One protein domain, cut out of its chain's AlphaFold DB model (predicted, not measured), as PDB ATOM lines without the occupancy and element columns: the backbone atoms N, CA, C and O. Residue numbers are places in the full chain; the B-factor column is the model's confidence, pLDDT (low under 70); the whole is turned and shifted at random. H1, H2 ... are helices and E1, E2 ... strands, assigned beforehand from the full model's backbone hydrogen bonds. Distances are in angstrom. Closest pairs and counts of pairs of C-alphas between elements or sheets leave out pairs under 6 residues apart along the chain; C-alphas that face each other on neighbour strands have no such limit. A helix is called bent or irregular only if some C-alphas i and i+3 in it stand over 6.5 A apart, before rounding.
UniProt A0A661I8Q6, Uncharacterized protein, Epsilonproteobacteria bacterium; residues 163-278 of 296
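Overview. This is residues 163 to 278 of the 296 residues of an uncharacterized protein of Epsilonproteobacteria bacterium (UniProt A0A661I8Q6). A five-stranded, strongly twisted parallel sheet has helix H3 over one face at its E4 and E5 end, and the kinked helix H4 packs on H3, off the sheet. H2 only grazes the sheet and H1 is not on it. The printed part has 116 residues, with elements in the order E1 H1 E2 E3 H2 E4 H3 E5 H4 and sheet order E3 E2 E1 E4 E5. The class is mixed, helices and strands, with under half of the residues in named elements. The whole is compact, with a radius of gyration of the C-alphas of 14.2 A and spans of 41 by 35 by 25 A.

Arrangement. E1, residues 169 to 173, H1, residues 182 to 187, and E2, residues 193 to 197, form a strand-helix-strand unit, parallel neighbour strands with a helix between, right-handed; N 171 and O 194 are 2.8 A apart. E3, residues 207 to 210, is parallel to E2, with N 208 and O 193 2.8 A apart. H2, residues 217 to 220, leads to E4, residues 223 to 226, beside E1, with N 170 and O 223 2.8 A apart; E3, H2 and E4 form a split right-handed unit, E2 and E1 between its strands. H3, residues 238 to 245, and E5, residues 249 to 252, complete a right-handed unit with E4; N 224 and O 249 are 2.8 A apart. H3's height over the sheet is 9.6 A. H4, residues 261 to 277, touches H3, the closest C-alphas being those of Ile 270 and Ala 241, 6.4 A apart. In H1 and H3 every O i to N i+4 pair is within hydrogen-bond range, in H4 9 of 13; H2 is too short for one.

Along the chain. E1 begins at C-alpha 169 (240.419, 240.617, 266.723) and spans 12.7 A, E2 12.4 A and H3 10.9 A. H4, 15.8 A, ends at C-alpha 277 (224.174, 221.574, 269.288); it is irregular, C-alphas 272 and 275 being 9.2 A apart, with a kink of 94 degrees near residue 271.

Size, cuts and confidence. The two C-alphas farthest apart, of Asp 203 and Ser 276, are 42.2 A apart. The printed part has no cut, and the link from E4 to H3 is long. Residue 176 and residues 199 to 201 have pLDDT under 70.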
ATOM      1  N   LYS A 163     244.779 228.488 277.707       90.69
ATOM      2  CA  LYS A 163     244.968 229.061 279.056       90.69
ATOM      3  C   LYS A 163     244.823 230.585 279.083       90.69
ATOM      4  O   LYS A 163     244.523 231.153 280.126       90.69
ATOM      5  N   SER A 164     245.097 231.233 277.957       93.81
ATOM      6  CA  SER A 164     245.062 232.680 277.779       93.81
ATOM      7  C   SER A 164     244.772 233.010 276.320       93.81
ATOM      8  O   SER A 164     245.017 232.183 275.437       93.81
ATOM      9  N   PHE A 165     244.299 234.230 276.091       95.94
ATOM     10  CA  PHE A 165     243.975 234.766 274.776       95.94
ATOM     11  C   PHE A 165     244.810 236.020 274.508       95.94
ATOM     12  O   PHE A 165     244.896 236.892 275.376       95.94
ATOM     13  N   ASP A 166     245.396 236.134 273.316       96.31
ATOM     14  CA  ASP A 166     245.983 237.395 272.859       96.31
ATOM     15  C   ASP A 166     244.880 238.450 272.675       96.31
ATOM     16  O   ASP A 166     243.773 238.153 272.216       96.31
ATOM     17  N   ASN A 167     245.195 239.713 272.977       96.31
ATOM     18  CA  ASN A 167     244.286 240.832 272.734       96.31
ATOM     19  C   ASN A 167     244.295 241.236 271.248       96.31
ATOM     20  O   ASN A 167     244.948 242.209 270.855       96.31
ATOM     21  N   LYS A 168     243.615 240.430 270.430       97.44
ATOM     22  CA  LYS A 168     243.482 240.583 268.978       97.44
ATOM     23  C   LYS A 168     242.063 240.272 268.528       97.44
ATOM     24  O   LYS A 168     241.397 239.399 269.088       97.44
ATOM     25  N   THR A 169     241.648 240.936 267.454       97.88
ATOM     26  CA  THR A 169     240.419 240.617 266.723       97.88
ATOM     27  C   THR A 169     240.748 239.731 265.527       97.88
ATOM     28  O   THR A 169     241.454 240.150 264.613       97.88
ATOM     29  N   LEU A 170     240.243 238.501 265.517       97.19
ATOM     30  CA  LEU A 170     240.387 237.591 264.389       97.19
ATOM     31  C   LEU A 170     239.465 238.000 263.236       97.19
ATOM     32  O   LEU A 170     238.265 238.198 263.431       97.19
ATOM     33  N   ILE A 171     240.026 238.020 262.032       94.56
ATOM     34  CA  ILE A 171     239.318 238.057 260.754       94.56
ATOM     35  C   ILE A 171     239.666 236.775 259.999       94.56
ATOM     36  O   ILE A 171     240.832 236.520 259.695       94.56
ATOM     37  N   TYR A 172     238.652 235.963 259.702       90.31
ATOM     38  CA  TYR A 172     238.816 234.704 258.976       90.31
ATOM     39  C   TYR A 172     238.318 234.860 257.534       90.31
ATOM     40  O   TYR A 172     237.117 234.821 257.273       90.31
ATOM     41  N   ALA A 173     239.253 235.047 256.605       87.12
ATOM     42  CA  ALA A 173     239.019 235.489 255.234       87.12
ATOM     43  C   ALA A 173     239.632 234.534 254.190       87.12
ATOM     44  O   ALA A 173     240.441 234.909 253.341       87.12
ATOM     45  N   THR A 174     239.268 233.253 254.262       80.06
ATOM     46  CA  THR A 174     239.689 232.243 253.277       80.06
ATOM     47  C   THR A 174     238.926 232.393 251.957       80.06
ATOM     48  O   THR A 174     237.697 232.510 251.975       80.06
ATOM     49  N   GLU A 175     239.630 232.291 250.825       72.44
ATOM     50  CA  GLU A 175     239.120 232.558 249.461       72.44
ATOM     51  C   GLU A 175     237.870 231.751 249.073       72.44
ATOM     52  O   GLU A 175     237.025 232.241 248.334       72.44
ATOM     53  N   ASN A 176     237.690 230.541 249.614       66.44
ATOM     54  CA  ASN A 176     236.578 229.669 249.218       66.44
ATOM     55  C   ASN A 176     235.186 230.253 249.525       66.44
ATOM     56  O   ASN A 176     234.232 229.963 248.803       66.44
ATOM     57  N   CYS A 177     235.057 231.056 250.590       70.31
ATOM     58  CA  CYS A 177     233.758 231.586 251.035       70.31
ATOM     59  C   CYS A 177     233.808 233.001 251.632       70.31
ATOM     60  O   CYS A 177     232.780 233.677 251.650       70.31
ATOM     61  N   ARG A 178     234.953 233.440 252.165       79.38
ATOM     62  CA  ARG A 178     235.067 234.637 253.017       79.38
ATOM     63  C   ARG A 178     236.110 235.626 252.503       79.38
ATOM     64  O   ARG A 178     236.678 236.378 253.285       79.38
ATOM     65  N   GLU A 179     236.395 235.608 251.205       84.06
ATOM     66  CA  GLU A 179     237.299 236.589 250.608       84.06
ATOM     67  C   GLU A 179     236.776 238.013 250.847       84.06
ATOM     68  O   GLU A 179     235.601 238.306 250.613       84.06
ATOM     69  N   LEU A 180     237.654 238.895 251.326       86.31
ATOM     70  CA  LEU A 180     237.331 240.289 251.611       86.31
ATOM     71  C   LEU A 180     237.962 241.201 250.568       86.31
ATOM     72  O   LEU A 180     239.117 241.023 250.178       86.31
ATOM     73  N   SER A 181     237.221 242.224 250.149       87.19
ATOM     74  CA  SER A 181     237.768 243.240 249.259       87.19
ATOM     75  C   SER A 181     238.817 244.093 249.979       87.19
ATOM     76  O   SER A 181     238.728 244.371 251.175       87.19
ATOM     77  N   GLN A 182     239.784 244.607 249.220       85.69
ATOM     78  CA  GLN A 182     240.774 245.557 249.740       85.69
ATOM     79  C   GLN A 182     240.123 246.830 250.301       85.69
ATOM     80  O   GLN A 182     240.627 247.417 251.255       85.69
ATOM     81  N   SER A 183     238.992 247.262 249.732       88.75
ATOM     82  CA  SER A 183     238.236 248.402 250.254       88.75
ATOM     83  C   SER A 183     237.631 248.113 251.625       88.75
ATOM     84  O   SER A 183     237.683 248.979 252.492       88.75
ATOM     85  N   TYR A 184     237.115 246.900 251.844       90.06
ATOM     86  CA  TYR A 184     236.603 246.485 253.147       90.06
ATOM     87  C   TYR A 184     237.721 246.500 254.195       90.06
ATOM     88  O   TYR A 184     237.578 247.153 255.222       90.06
ATOM     89  N   ILE A 185     238.873 245.886 253.889       89.62
ATOM     90  CA  ILE A 185     240.038 245.835 254.791       89.62
ATOM     91  C   ILE A 185     240.514 247.248 255.169       89.62
ATOM     92  O   ILE A 185     240.740 247.537 256.343       89.62
ATOM     93  N   LYS A 186     240.615 248.159 254.192       89.94
ATOM     94  CA  LYS A 186     241.024 249.555 254.432       89.94
ATOM     95  C   LYS A 186     240.043 250.330 255.313       89.94
ATOM     96  O   LYS A 186     240.483 251.184 256.075       89.94
ATOM     97  N   ASN A 187     238.749 250.030 255.217       92.56
ATOM     98  CA  ASN A 187     237.692 250.715 255.962       92.56
ATOM     99  C   ASN A 187     237.446 250.136 257.362       92.56
ATOM    100  O   ASN A 187     236.629 250.686 258.102       92.56
ATOM    101  N   LEU A 188     238.123 249.046 257.742       93.25
ATOM    102  CA  LEU A 188     238.064 248.537 259.110       93.25
ATOM    103  C   LEU A 188     238.565 249.604 260.100       93.25
ATOM    104  O   LEU A 188     239.466 250.374 259.754       93.25
ATOM    105  N   PRO A 189     238.014 249.666 261.326       93.38
ATOM    106  CA  PRO A 189     238.484 250.594 262.351       93.38
ATOM    107  C   PRO A 189     239.927 250.290 262.786       93.38
ATOM    108  O   PRO A 189     240.489 249.243 262.467       93.38
ATOM    109  N   ASP A 190     240.555 251.217 263.508       92.44
ATOM    110  CA  ASP A 190     241.877 250.971 264.089       92.44
ATOM    111  C   ASP A 190     241.784 249.937 265.224       92.44
ATOM    112  O   ASP A 190     240.998 250.099 266.162       92.44
ATOM    113  N   ASN A 191     242.524 248.834 265.100       93.81
ATOM    114  CA  ASN A 191     242.512 247.704 266.030       93.81
ATOM    115  C   ASN A 191     243.735 246.799 265.780       93.81
ATOM    116  O   ASN A 191     244.425 246.930 264.772       93.81
ATOM    117  N   ASN A 192     243.974 245.846 266.680       95.75
ATOM    118  CA  ASN A 192     244.981 244.801 266.530       95.75
ATOM    119  C   ASN A 192     244.337 243.547 265.920       95.75
ATOM    120  O   ASN A 192     243.629 242.804 266.611       95.75
ATOM    121  N   TYR A 193     244.540 243.321 264.625       96.62
ATOM    122  CA  TYR A 193     243.903 242.237 263.885       96.62
ATOM    123  C   TYR A 193     244.823 241.032 263.705       96.62
ATOM    124  O   TYR A 193     245.987 241.155 263.333       96.62
ATOM    125  N   LEU A 194     244.252 239.842 263.882       95.88
ATOM    126  CA  LEU A 194     244.801 238.599 263.352       95.88
ATOM    127  C   LEU A 194     244.034 238.268 262.069       95.88
ATOM    128  O   LEU A 194     242.844 237.972 262.129       95.88
ATOM    129  N   PHE A 195     244.687 238.313 260.914       93.62
ATOM    130  CA  PHE A 195     244.077 237.983 259.629       93.62
ATOM    131  C   PHE A 195     244.476 236.579 259.199       93.62
ATOM    132  O   PHE A 195     245.660 236.281 259.037       93.62
ATOM    133  N   ILE A 196     243.491 235.715 258.974       90.81
ATOM    134  CA  ILE A 196     243.717 234.362 258.469       90.81
ATOM    135  C   ILE A 196     243.094 234.232 257.092       90.81
ATOM    136  O   ILE A 196     241.874 234.245 256.954       90.81
ATOM    137  N   GLY A 197     243.934 234.059 256.078       85.50
ATOM    138  CA  GLY A 197     243.499 233.929 254.693       85.50
ATOM    139  C   GLY A 197     244.582 233.318 253.815       85.50
ATOM    140  O   GLY A 197     245.678 232.996 254.275       85.50
ATOM    141  N   ASN A 198     244.262 233.137 252.538       76.44
ATOM    142  CA  ASN A 198     245.201 232.587 251.559       76.44
ATOM    143  C   ASN A 198     246.144 233.684 251.031       76.44
ATOM    144  O   ASN A 198     247.344 233.452 250.841       76.44
ATOM    145  N   THR A 199     245.615 234.898 250.857       68.88
ATOM    146  CA  THR A 199     246.366 236.080 250.435       68.88
ATOM    147  C   THR A 199     247.191 236.650 251.589       68.88
ATOM    148  O   THR A 199     246.729 236.779 252.719       68.88
ATOM    149  N   THR A 200     248.450 236.990 251.303       62.88
ATOM    150  CA  THR A 200     249.400 237.557 252.282       62.88
ATOM    151  C   THR A 200     249.736 239.020 252.027       62.88
ATOM    152  O   THR A 200     250.537 239.599 252.748       62.88
ATOM    153  N   ASN A 201     249.143 239.628 251.001       69.50
ATOM    154  CA  ASN A 201     249.489 240.978 250.567       69.50
ATOM    155  C   ASN A 201     248.592 242.013 251.257       69.50
ATOM    156  O   ASN A 201     247.871 242.759 250.596       69.50
ATOM    157  N   ILE A 202     248.605 242.012 252.590       81.81
ATOM    158  CA  ILE A 202     248.048 243.096 253.401       81.81
ATOM    159  C   ILE A 202     249.247 243.861 253.955       81.81
ATOM    160  O   ILE A 202     249.906 243.402 254.881       81.81
ATOM    161  N   ASP A 203     249.555 244.996 253.330       82.44
ATOM    162  CA  ASP A 203     250.606 245.919 253.772       82.44
ATOM    163  C   ASP A 203     249.979 246.991 254.675       82.44
ATOM    164  O   ASP A 203     249.730 248.124 254.265       82.44
ATOM    165  N   ASP A 204     249.585 246.568 255.876       86.50
ATOM    166  CA  ASP A 204     248.932 247.402 256.885       86.50
ATOM    167  C   ASP A 204     249.348 246.904 258.278       86.50
ATOM    168  O   ASP A 204     249.186 245.730 258.616       86.50
ATOM    169  N   ASN A 205     249.918 247.800 259.086       90.56
ATOM    170  CA  ASN A 205     250.523 247.480 260.381       90.56
ATOM    171  C   ASN A 205     249.510 247.052 261.454       90.56
ATOM    172  O   ASN A 205     249.919 246.567 262.510       90.56
ATOM    173  N   ARG A 206     248.209 247.212 261.195       94.50
ATOM    174  CA  ARG A 206     247.132 246.728 262.065       94.50
ATOM    175  C   ARG A 206     246.963 245.211 262.015       94.50
ATOM    176  O   ARG A 206     246.275 244.662 262.871       94.50
ATOM    177  N   PHE A 207     247.553 244.530 261.028       94.06
ATOM    178  CA  PHE A 207     247.294 243.119 260.755       94.06
ATOM    179  C   PHE A 207     248.531 242.241 260.969       94.06
ATOM    180  O   PHE A 207     249.563 242.405 260.323       94.06
ATOM    181  N   GLU A 208     248.385 241.213 261.801       94.00
ATOM    182  CA  GLU A 208     249.218 240.014 261.743       94.00
ATOM    183  C   GLU A 208     248.572 239.018 260.776       94.00
ATOM    184  O   GLU A 208     247.465 238.540 261.023       94.00
ATOM    185  N   VAL A 209     249.249 238.691 259.675       92.12
ATOM    186  CA  VAL A 209     248.705 237.798 258.642       92.12
ATOM    187  C   VAL A 209     249.246 236.380 258.808       92.12
ATOM    188  O   VAL A 209     250.458 236.161 258.835       92.12
ATOM    189  N   MET A 210     248.352 235.394 258.863       90.69
ATOM    190  CA  MET A 210     248.690 233.973 258.948       90.69
ATOM    191  C   MET A 210     247.942 233.155 257.889       90.69
ATOM    192  O   MET A 210     246.824 233.481 257.496       90.69
ATOM    193  N   ARG A 211     248.540 232.037 257.464       85.56
ATOM    194  CA  ARG A 211     247.885 231.048 256.597       85.56
ATOM    195  C   ARG A 211     247.441 229.826 257.413       85.56
ATOM    196  O   ARG A 211     248.196 229.396 258.287       85.56
ATOM    197  N   PRO A 212     246.260 229.243 257.141       80.50
ATOM    198  CA  PRO A 212     245.880 227.950 257.705       80.50
ATOM    199  C   PRO A 212     246.849 226.819 257.295       80.50
ATOM    200  O   PRO A 212     247.388 226.861 256.188       80.50
ATOM    201  N   PRO A 213     247.025 225.773 258.127       80.12
ATOM    202  CA  PRO A 213     246.510 225.641 259.490       80.12
ATOM    203  C   PRO A 213     247.329 226.467 260.498       80.12
ATOM    204  O   PRO A 213     248.558 226.469 260.473       80.12
ATOM    205  N   VAL A 214     246.645 227.129 261.439       86.00
ATOM    206  CA  VAL A 214     247.287 227.932 262.492       86.00
ATOM    207  C   VAL A 214     247.355 227.138 263.794       86.00
ATOM    208  O   VAL A 214     246.332 226.735 264.348       86.00
ATOM    209  N   LYS A 215     248.576 226.927 264.295       88.19
ATOM    210  CA  LYS A 215     248.815 226.285 265.592       88.19
ATOM    211  C   LYS A 215     248.231 227.132 266.728       88.19
ATOM    212  O   LYS A 215     248.436 228.345 266.751       88.19
ATOM    213  N   ASP A 216     247.551 226.467 267.665       87.88
ATOM    214  CA  ASP A 216     246.942 227.068 268.862       87.88
ATOM    215  C   ASP A 216     246.061 228.292 268.543       87.88
ATOM    216  O   ASP A 216     246.035 229.267 269.293       87.88
ATOM    217  N   LEU A 217     245.340 228.241 267.412       92.38
ATOM    218  CA  LEU A 217     244.559 229.353 266.863       92.38
ATOM    219  C   LEU A 217     243.701 230.060 267.918       92.38
ATOM    220  O   LEU A 217     243.783 231.276 268.049       92.38
ATOM    221  N   PHE A 218     242.916 229.311 268.691       93.06
ATOM    222  CA  PHE A 218     242.010 229.906 269.672       93.06
ATOM    223  C   PHE A 218     242.713 230.713 270.761       93.06
ATOM    224  O   PHE A 218     242.076 231.577 271.332       93.06
ATOM    225  N   GLY A 219     244.000 230.485 271.046       94.62
ATOM    226  CA  GLY A 219     244.746 231.298 272.014       94.62
ATOM    227  C   GLY A 219     245.239 232.633 271.449       94.62
ATOM    228  O   GLY A 219     245.726 233.470 272.201       94.62
ATOM    229  N   LYS A 220     245.130 232.853 270.134       96.25
ATOM    230  CA  LYS A 220     245.712 234.010 269.432       96.25
ATOM    231  C   LYS A 220     244.755 235.189 269.254       96.25
ATOM    232  O   LYS A 220     245.105 236.155 268.582       96.25
ATOM    233  N   PHE A 221     243.549 235.110 269.803       97.38
ATOM    234  CA  PHE A 221     242.553 236.172 269.719       97.38
ATOM    235  C   PHE A 221     241.544 236.045 270.859       97.38
ATOM    236  O   PHE A 221     241.288 234.948 271.340       97.38
ATOM    237  N   ASN A 222     240.944 237.162 271.259       97.00
ATOM    238  CA  ASN A 222     239.875 237.216 272.261       97.00
ATOM    239  C   ASN A 222     238.547 237.734 271.684       97.00
ATOM    240  O   ASN A 222     237.514 237.671 272.353       97.00
ATOM    241  N   LYS A 223     238.569 238.208 270.433       98.06
ATOM    242  CA  LYS A 223     237.400 238.653 269.677       98.06
ATOM    243  C   LYS A 223     237.438 238.083 268.266       98.06
ATOM    244  O   LYS A 223     238.492 238.064 267.636       98.06
ATOM    245  N   TYR A 224     236.297 237.650 267.748       97.62
ATOM    246  CA  TYR A 224     236.126 237.236 266.358       97.62
ATOM    247  C   TYR A 224     235.195 238.211 265.636       97.62
ATOM    248  O   TYR A 224     234.053 238.402 266.053       97.62
ATOM    249  N   LEU A 225     235.677 238.818 264.550       96.75
ATOM    250  CA  LEU A 225     234.853 239.601 263.637       96.75
ATOM    251  C   LEU A 225     234.276 238.672 262.564       96.75
ATOM    252  O   LEU A 225     234.981 238.226 261.657       96.75
ATOM    253  N   TYR A 226     232.983 238.382 262.670       95.19
ATOM    254  CA  TYR A 226     232.235 237.667 261.649       95.19
ATOM    255  C   TYR A 226     231.942 238.614 260.485       95.19
ATOM    256  O   TYR A 226     231.061 239.471 260.568       95.19
ATOM    257  N   THR A 227     232.696 238.447 259.404       92.31
ATOM    258  CA  THR A 227     232.603 239.282 258.204       92.31
ATOM    259  C   THR A 227     231.579 238.748 257.197       92.31
ATOM    260  O   THR A 227     231.210 237.563 257.259       92.31
ATOM    261  N   PRO A 228     231.162 239.580 256.222       88.81
ATOM    262  CA  PRO A 228     230.272 239.159 255.154       88.81
ATOM    263  C   PRO A 228     230.773 237.950 254.351       88.81
ATOM    264  O   PRO A 228     231.970 237.752 254.152       88.81
ATOM    265  N   VAL A 229     229.826 237.164 253.844       86.00
ATOM    266  CA  VAL A 229     230.019 235.991 252.983       86.00
ATOM    267  C   VAL A 229     229.324 236.285 251.659       86.00
ATOM    268  O   VAL A 229     228.155 236.672 251.651       86.00
ATOM    269  N   ALA A 230     229.998 236.061 250.528       83.12
ATOM    270  CA  ALA A 230     229.477 236.435 249.206       83.12
ATOM    271  C   ALA A 230     228.095 235.828 248.892       83.12
ATOM    272  O   ALA A 230     227.242 236.482 248.297       83.12
ATOM    273  N   LYS A 231     227.855 234.584 249.331       82.94
ATOM    274  CA  LYS A 231     226.581 233.875 249.127       82.94
ATOM    275  C   LYS A 231     225.461 234.312 250.073       82.94
ATOM    276  O   LYS A 231     224.332 233.879 249.869       82.94
ATOM    277  N   LYS A 232     225.764 235.108 251.109       89.12
ATOM    278  CA  LYS A 232     224.833 235.446 252.203       89.12
ATOM    279  C   LYS A 232     224.157 234.203 252.809       89.12
ATOM    280  O   LYS A 232     222.974 234.214 253.124       89.12
ATOM    281  N   TRP A 233     224.926 233.116 252.881       85.88
ATOM    282  CA  TRP A 233     224.470 231.798 253.300       85.88
ATOM    283  C   TRP A 233     225.625 231.027 253.932       85.88
ATOM    284  O   TRP A 233     226.471 230.465 253.225       85.88
ATOM    285  N   ASP A 234     225.662 230.999 255.259       84.75
ATOM    286  CA  ASP A 234     226.498 230.085 256.027       84.75
ATOM    287  C   ASP A 234     225.604 228.971 256.584       84.75
ATOM    288  O   ASP A 234     224.864 229.149 257.545       84.75
ATOM    289  N   CYS A 235     225.648 227.809 255.925       77.69
ATOM    290  CA  CYS A 235     224.712 226.700 256.135       77.69
ATOM    291  C   CYS A 235     224.687 226.191 257.593       77.69
ATOM    292  O   CYS A 235     223.675 225.654 258.043       77.69
ATOM    293  N   SER A 236     225.815 226.290 258.310       77.12
ATOM    294  CA  SER A 236     225.997 225.719 259.647       77.12
ATOM    295  C   SER A 236     227.270 226.275 260.313       77.12
ATOM    296  O   SER A 236     228.246 225.539 260.494       77.12
ATOM    297  N   PRO A 237     227.313 227.564 260.704       88.31
ATOM    298  CA  PRO A 237     228.558 228.224 261.090       88.31
ATOM    299  C   PRO A 237     229.126 227.652 262.393       88.31
ATOM    300  O   PRO A 237     228.718 228.010 263.501       88.31
ATOM    301  N   ARG A 238     230.081 226.726 262.271       92.19
ATOM    302  CA  ARG A 238     230.746 226.043 263.394       92.19
ATOM    303  C   ARG A 238     231.524 227.018 264.276       92.19
ATOM    304  O   ARG A 238     231.421 226.980 265.497       92.19
ATOM    305  N   PHE A 239     232.280 227.912 263.649       92.88
ATOM    306  CA  PHE A 239     233.298 228.699 264.341       92.88
ATOM    307  C   PHE A 239     232.722 229.671 265.385       92.88
ATOM    308  O   PHE A 239     233.330 229.857 266.435       92.88
ATOM    309  N   ILE A 240     231.519 230.226 265.170       95.06
ATOM    310  CA  ILE A 240     230.856 231.084 266.174       95.06
ATOM    311  C   ILE A 240     230.407 230.304 267.415       95.06
ATOM    312  O   ILE A 240     230.441 230.841 268.519       95.06
ATOM    313  N   ALA A 241     230.035 229.031 267.253       95.25
ATOM    314  CA  ALA A 241     229.659 228.173 268.370       95.25
ATOM    315  C   ALA A 241     230.889 227.780 269.193       95.25
ATOM    316  O   ALA A 241     230.854 227.819 270.419       95.25
ATOM    317  N   GLU A 242     232.002 227.478 268.519       95.31
ATOM    318  CA  GLU A 242     233.284 227.225 269.179       95.31
ATOM    319  C   GLU A 242     233.784 228.468 269.931       95.31
ATOM    320  O   GLU A 242     234.196 228.353 271.084       95.31
ATOM    321  N   CYS A 243     233.677 229.661 269.327       95.31
ATOM    322  CA  CYS A 243     233.990 230.922 270.003       95.31
ATOM    323  C   CYS A 243     233.131 231.104 271.258       95.31
ATOM    324  O   CYS A 243     233.669 231.373 272.331       95.31
ATOM    325  N   LYS A 244     231.812 230.883 271.157       93.56
ATOM    326  CA  LYS A 244     230.921 230.958 272.319       93.56
ATOM    327  C   LYS A 244     231.345 229.996 273.427       93.56
ATOM    328  O   LYS A 244     231.421 230.422 274.576       93.56
ATOM    329  N   TYR A 245     231.616 228.732 273.096       92.88
ATOM    330  CA  TYR A 245     232.039 227.724 274.073       92.88
ATOM    331  C   TYR A 245     233.315 228.145 274.818       92.88
ATOM    332  O   TYR A 245     233.444 227.918 276.018       92.88
ATOM    333  N   MET A 246     234.234 228.823 274.126       92.75
ATOM    334  CA  MET A 246     235.481 229.341 274.697       92.75
ATOM    335  C   MET A 246     235.350 230.724 275.354       92.75
ATOM    336  O   MET A 246     236.359 231.285 275.774       92.75
ATOM    337  N   ASN A 247     234.137 231.277 275.465       93.00
ATOM    338  CA  ASN A 247     233.870 232.642 275.938       93.00
ATOM    339  C   ASN A 247     234.591 233.741 275.134       93.00
ATOM    340  O   ASN A 247     234.937 234.791 275.672       93.00
ATOM    341  N   ILE A 248     234.796 233.510 273.839       95.69
ATOM    342  CA  ILE A 248     235.321 234.499 272.897       95.69
ATOM    343  C   ILE A 248     234.160 235.355 272.384       95.69
ATOM    344  O   ILE A 248     233.126 234.834 271.954       95.69
ATOM    345  N   GLU A 249     234.336 236.676 272.405       96.12
ATOM    346  CA  GLU A 249     233.348 237.618 271.877       96.12
ATOM    347  C   GLU A 249     233.242 237.479 270.351       96.12
ATOM    348  O   GLU A 249     234.255 237.480 269.652       96.12
ATOM    349  N   VAL A 250     232.019 237.401 269.822       97.00
ATOM    350  CA  VAL A 250     231.768 237.433 268.375       97.00
ATOM    351  C   VAL A 250     231.062 238.736 268.027       97.00
ATOM    352  O   VAL A 250     229.949 238.984 268.489       97.00
ATOM    353  N   GLN A 251     231.704 239.550 267.193       96.25
ATOM    354  CA  GLN A 251     231.126 240.750 266.605       96.25
ATOM    355  C   GLN A 251     230.656 240.428 265.184       96.25
ATOM    356  O   GLN A 251     231.428 239.909 264.385       96.25
ATOM    357  N   TYR A 252     229.408 240.753 264.865       95.12
ATOM    358  CA  TYR A 252     228.821 240.496 263.550       95.12
ATOM    359  C   TYR A 252     228.817 241.778 262.720       95.12
ATOM    360  O   TYR A 252     228.227 242.770 263.139       95.12
ATOM    361  N   ASP A 253     229.457 241.748 261.553       93.56
ATOM    362  CA  ASP A 253     229.427 242.838 260.574       93.56
ATOM    363  C   ASP A 253     228.682 242.388 259.315       93.56
ATOM    364  O   ASP A 253     229.269 242.124 258.270       93.56
ATOM    365  N   ILE A 254     227.371 242.195 259.458       92.38
ATOM    366  CA  ILE A 254     226.472 241.764 258.383       92.38
ATOM    367  C   ILE A 254     225.116 242.457 258.518       92.38
ATOM    368  O   ILE A 254     224.660 242.745 259.623       92.38
ATOM    369  N   ASP A 255     224.439 242.660 257.392       91.38
ATOM    370  CA  ASP A 255     223.114 243.289 257.310       91.38
ATOM    371  C   ASP A 255     222.031 242.348 256.750       91.38
ATOM    372  O   ASP A 255     220.905 242.763 256.488       91.38
ATOM    373  N   TYR A 256     222.361 241.067 256.562       91.50
ATOM    374  CA  TYR A 256     221.530 240.094 255.846       91.50
ATOM    375  C   TYR A 256     221.135 238.876 256.696       91.50
ATOM    376  O   TYR A 256     220.842 237.811 256.153       91.50
ATOM    377  N   LEU A 257     221.099 239.009 258.025       91.56
ATOM    378  CA  LEU A 257     220.784 237.897 258.936       91.56
ATOM    379  C   LEU A 257     219.418 237.243 258.652       91.56
ATOM    380  O   LEU A 257     219.270 236.037 258.818       91.56
ATOM    381  N   ASP A 258     218.435 238.009 258.176       89.94
ATOM    382  CA  ASP A 258     217.119 237.471 257.803       89.94
ATOM    383  C   ASP A 258     217.143 236.594 256.544       89.94
ATOM    384  O   ASP A 258     216.222 235.808 256.326       89.94
ATOM    385  N   VAL A 259     218.197 236.703 255.734       91.19
ATOM    386  CA  VAL A 259     218.431 235.864 254.551       91.19
ATOM    387  C   VAL A 259     219.306 234.657 254.907       91.19
ATOM    388  O   VAL A 259     219.055 233.549 254.434       91.19
ATOM    389  N   ASP A 260     220.309 234.853 255.764       92.12
ATOM    390  CA  ASP A 260     221.229 233.800 256.206       92.12
ATOM    391  C   ASP A 260     220.615 232.967 257.344       92.12
ATOM    392  O   ASP A 260     220.983 233.083 258.516       92.12
ATOM    393  N   LEU A 261     219.639 232.123 256.992       93.69
ATOM    394  CA  LEU A 261     218.909 231.299 257.960       93.69
ATOM    395  C   LEU A 261     219.830 230.360 258.753       93.69
ATOM    396  O   LEU A 261     219.583 230.122 259.934       93.69
ATOM    397  N   GLY A 262     220.897 229.847 258.133       93.56
ATOM    398  CA  GLY A 262     221.868 228.986 258.809       93.56
ATOM    399  C   GLY A 262     222.593 229.717 259.938       93.56
ATOM    400  O   GLY A 262     222.668 229.206 261.060       93.56
ATOM    401  N   LEU A 263     223.033 230.953 259.689       94.44
ATOM    402  CA  LEU A 263     223.580 231.811 260.734       94.44
ATOM    403  C   LEU A 263     222.536 232.197 261.784       94.44
ATOM    404  O   LEU A 263     222.814 232.085 262.978       94.44
ATOM    405  N   LYS A 264     221.334 232.601 261.360       95.81
ATOM    406  CA  LYS A 264     220.234 232.994 262.252       95.81
ATOM    407  C   LYS A 264     219.903 231.908 263.269       95.81
ATOM    408  O   LYS A 264     219.928 232.173 264.471       95.81
ATOM    409  N   TYR A 265     219.635 230.688 262.808       95.56
ATOM    410  CA  TYR A 265     219.290 229.594 263.713       95.56
ATOM    411  C   TYR A 265     220.482 229.138 264.542       95.56
ATOM    412  O   TYR A 265     220.302 228.842 265.716       95.56
ATOM    413  N   ARG A 266     221.714 229.178 264.016       96.19
ATOM    414  CA  ARG A 266     222.894 228.887 264.839       96.19
ATOM    415  C   ARG A 266     223.081 229.908 265.963       96.19
ATOM    416  O   ARG A 266     223.419 229.515 267.075       96.19
ATOM    417  N   MET A 267     222.872 231.199 265.696       95.38
ATOM    418  CA  MET A 267     222.900 232.240 266.729       95.38
ATOM    419  C   MET A 267     221.817 231.999 267.781       95.38
ATOM    420  O   MET A 267     222.106 232.116 268.971       95.38
ATOM    421  N   GLN A 268     220.612 231.615 267.353       95.12
ATOM    422  CA  GLN A 268     219.526 231.254 268.258       95.12
ATOM    423  C   GLN A 268     219.879 230.027 269.112       95.12
ATOM    424  O   GLN A 268     219.794 230.101 270.332       95.12
ATOM    425  N   ASP A 269     220.360 228.938 268.508       95.06
ATOM    426  CA  ASP A 269     220.752 227.715 269.221       95.06
ATOM    427  C   ASP A 269     221.833 228.011 270.278       95.06
ATOM    428  O   ASP A 269     221.779 227.515 271.401       95.06
ATOM    429  N   ILE A 270     222.794 228.876 269.940       94.25
ATOM    430  CA  ILE A 270     223.842 229.351 270.850       94.25
ATOM    431  C   ILE A 270     223.274 230.160 272.030       94.25
ATOM    432  O   ILE A 270     223.786 230.046 273.147       94.25
ATOM    433  N   GLN A 271     222.286 231.022 271.781       92.50
ATOM    434  CA  GLN A 271     221.687 231.894 272.797       92.50
ATOM    435  C   GLN A 271     220.745 231.129 273.726       92.50
ATOM    436  O   GLN A 271     220.815 231.315 274.941       92.50
ATOM    437  N   ASP A 272     219.904 230.270 273.155       91.81
ATOM    438  CA  ASP A 272     218.850 229.564 273.873       91.81
ATOM    439  C   ASP A 272     219.421 228.376 274.658       91.81
ATOM    440  O   ASP A 272     219.110 228.202 275.837       91.81
ATOM    441  N   ASN A 273     220.249 227.545 274.011       86.12
ATOM    442  CA  ASN A 273     220.834 226.358 274.628       86.12
ATOM    443  C   ASN A 273     221.974 225.757 273.783       86.12
ATOM    444  O   ASN A 273     221.727 224.920 272.909       86.12
ATOM    445  N   VAL A 274     223.231 226.085 274.099       85.81
ATOM    446  CA  VAL A 274     224.408 225.530 273.397       85.81
ATOM    447  C   VAL A 274     224.481 223.994 273.450       85.81
ATOM    448  O   VAL A 274     225.003 223.374 272.524       85.81
ATOM    449  N   ASP A 275     223.898 223.352 274.469       86.81
ATOM    450  CA  ASP A 275     223.885 221.888 274.567       86.81
ATOM    451  C   ASP A 275     223.021 221.238 273.477       86.81
ATOM    452  O   ASP A 275     223.247 220.081 273.122       86.81
ATOM    453  N   SER A 276     222.065 221.972 272.891       89.44
ATOM    454  CA  SER A 276     221.236 221.477 271.778       89.44
ATOM    455  C   SER A 276     222.062 221.120 270.535       89.44
ATOM    456  O   SER A 276     221.695 220.219 269.776       89.44
ATOM    457  N   ILE A 277     223.215 221.776 270.377       93.56
ATOM    458  CA  ILE A 277     224.174 221.574 269.288       93.56
ATOM    459  C   ILE A 277     225.432 220.820 269.751       93.56
ATOM    460  O   ILE A 277     226.411 220.747 269.008       93.56
ATOM    461  N   SER A 278     225.411 220.224 270.950       95.12
ATOM    462  CA  SER A 278     226.472 219.345 271.460       95.12
ATOM    463  C   SER A 278     226.218 217.880 271.100       95.12
ATOM    464  O   SER A 278     225.113 217.363 271.282       95.12
TER     465      SER A 278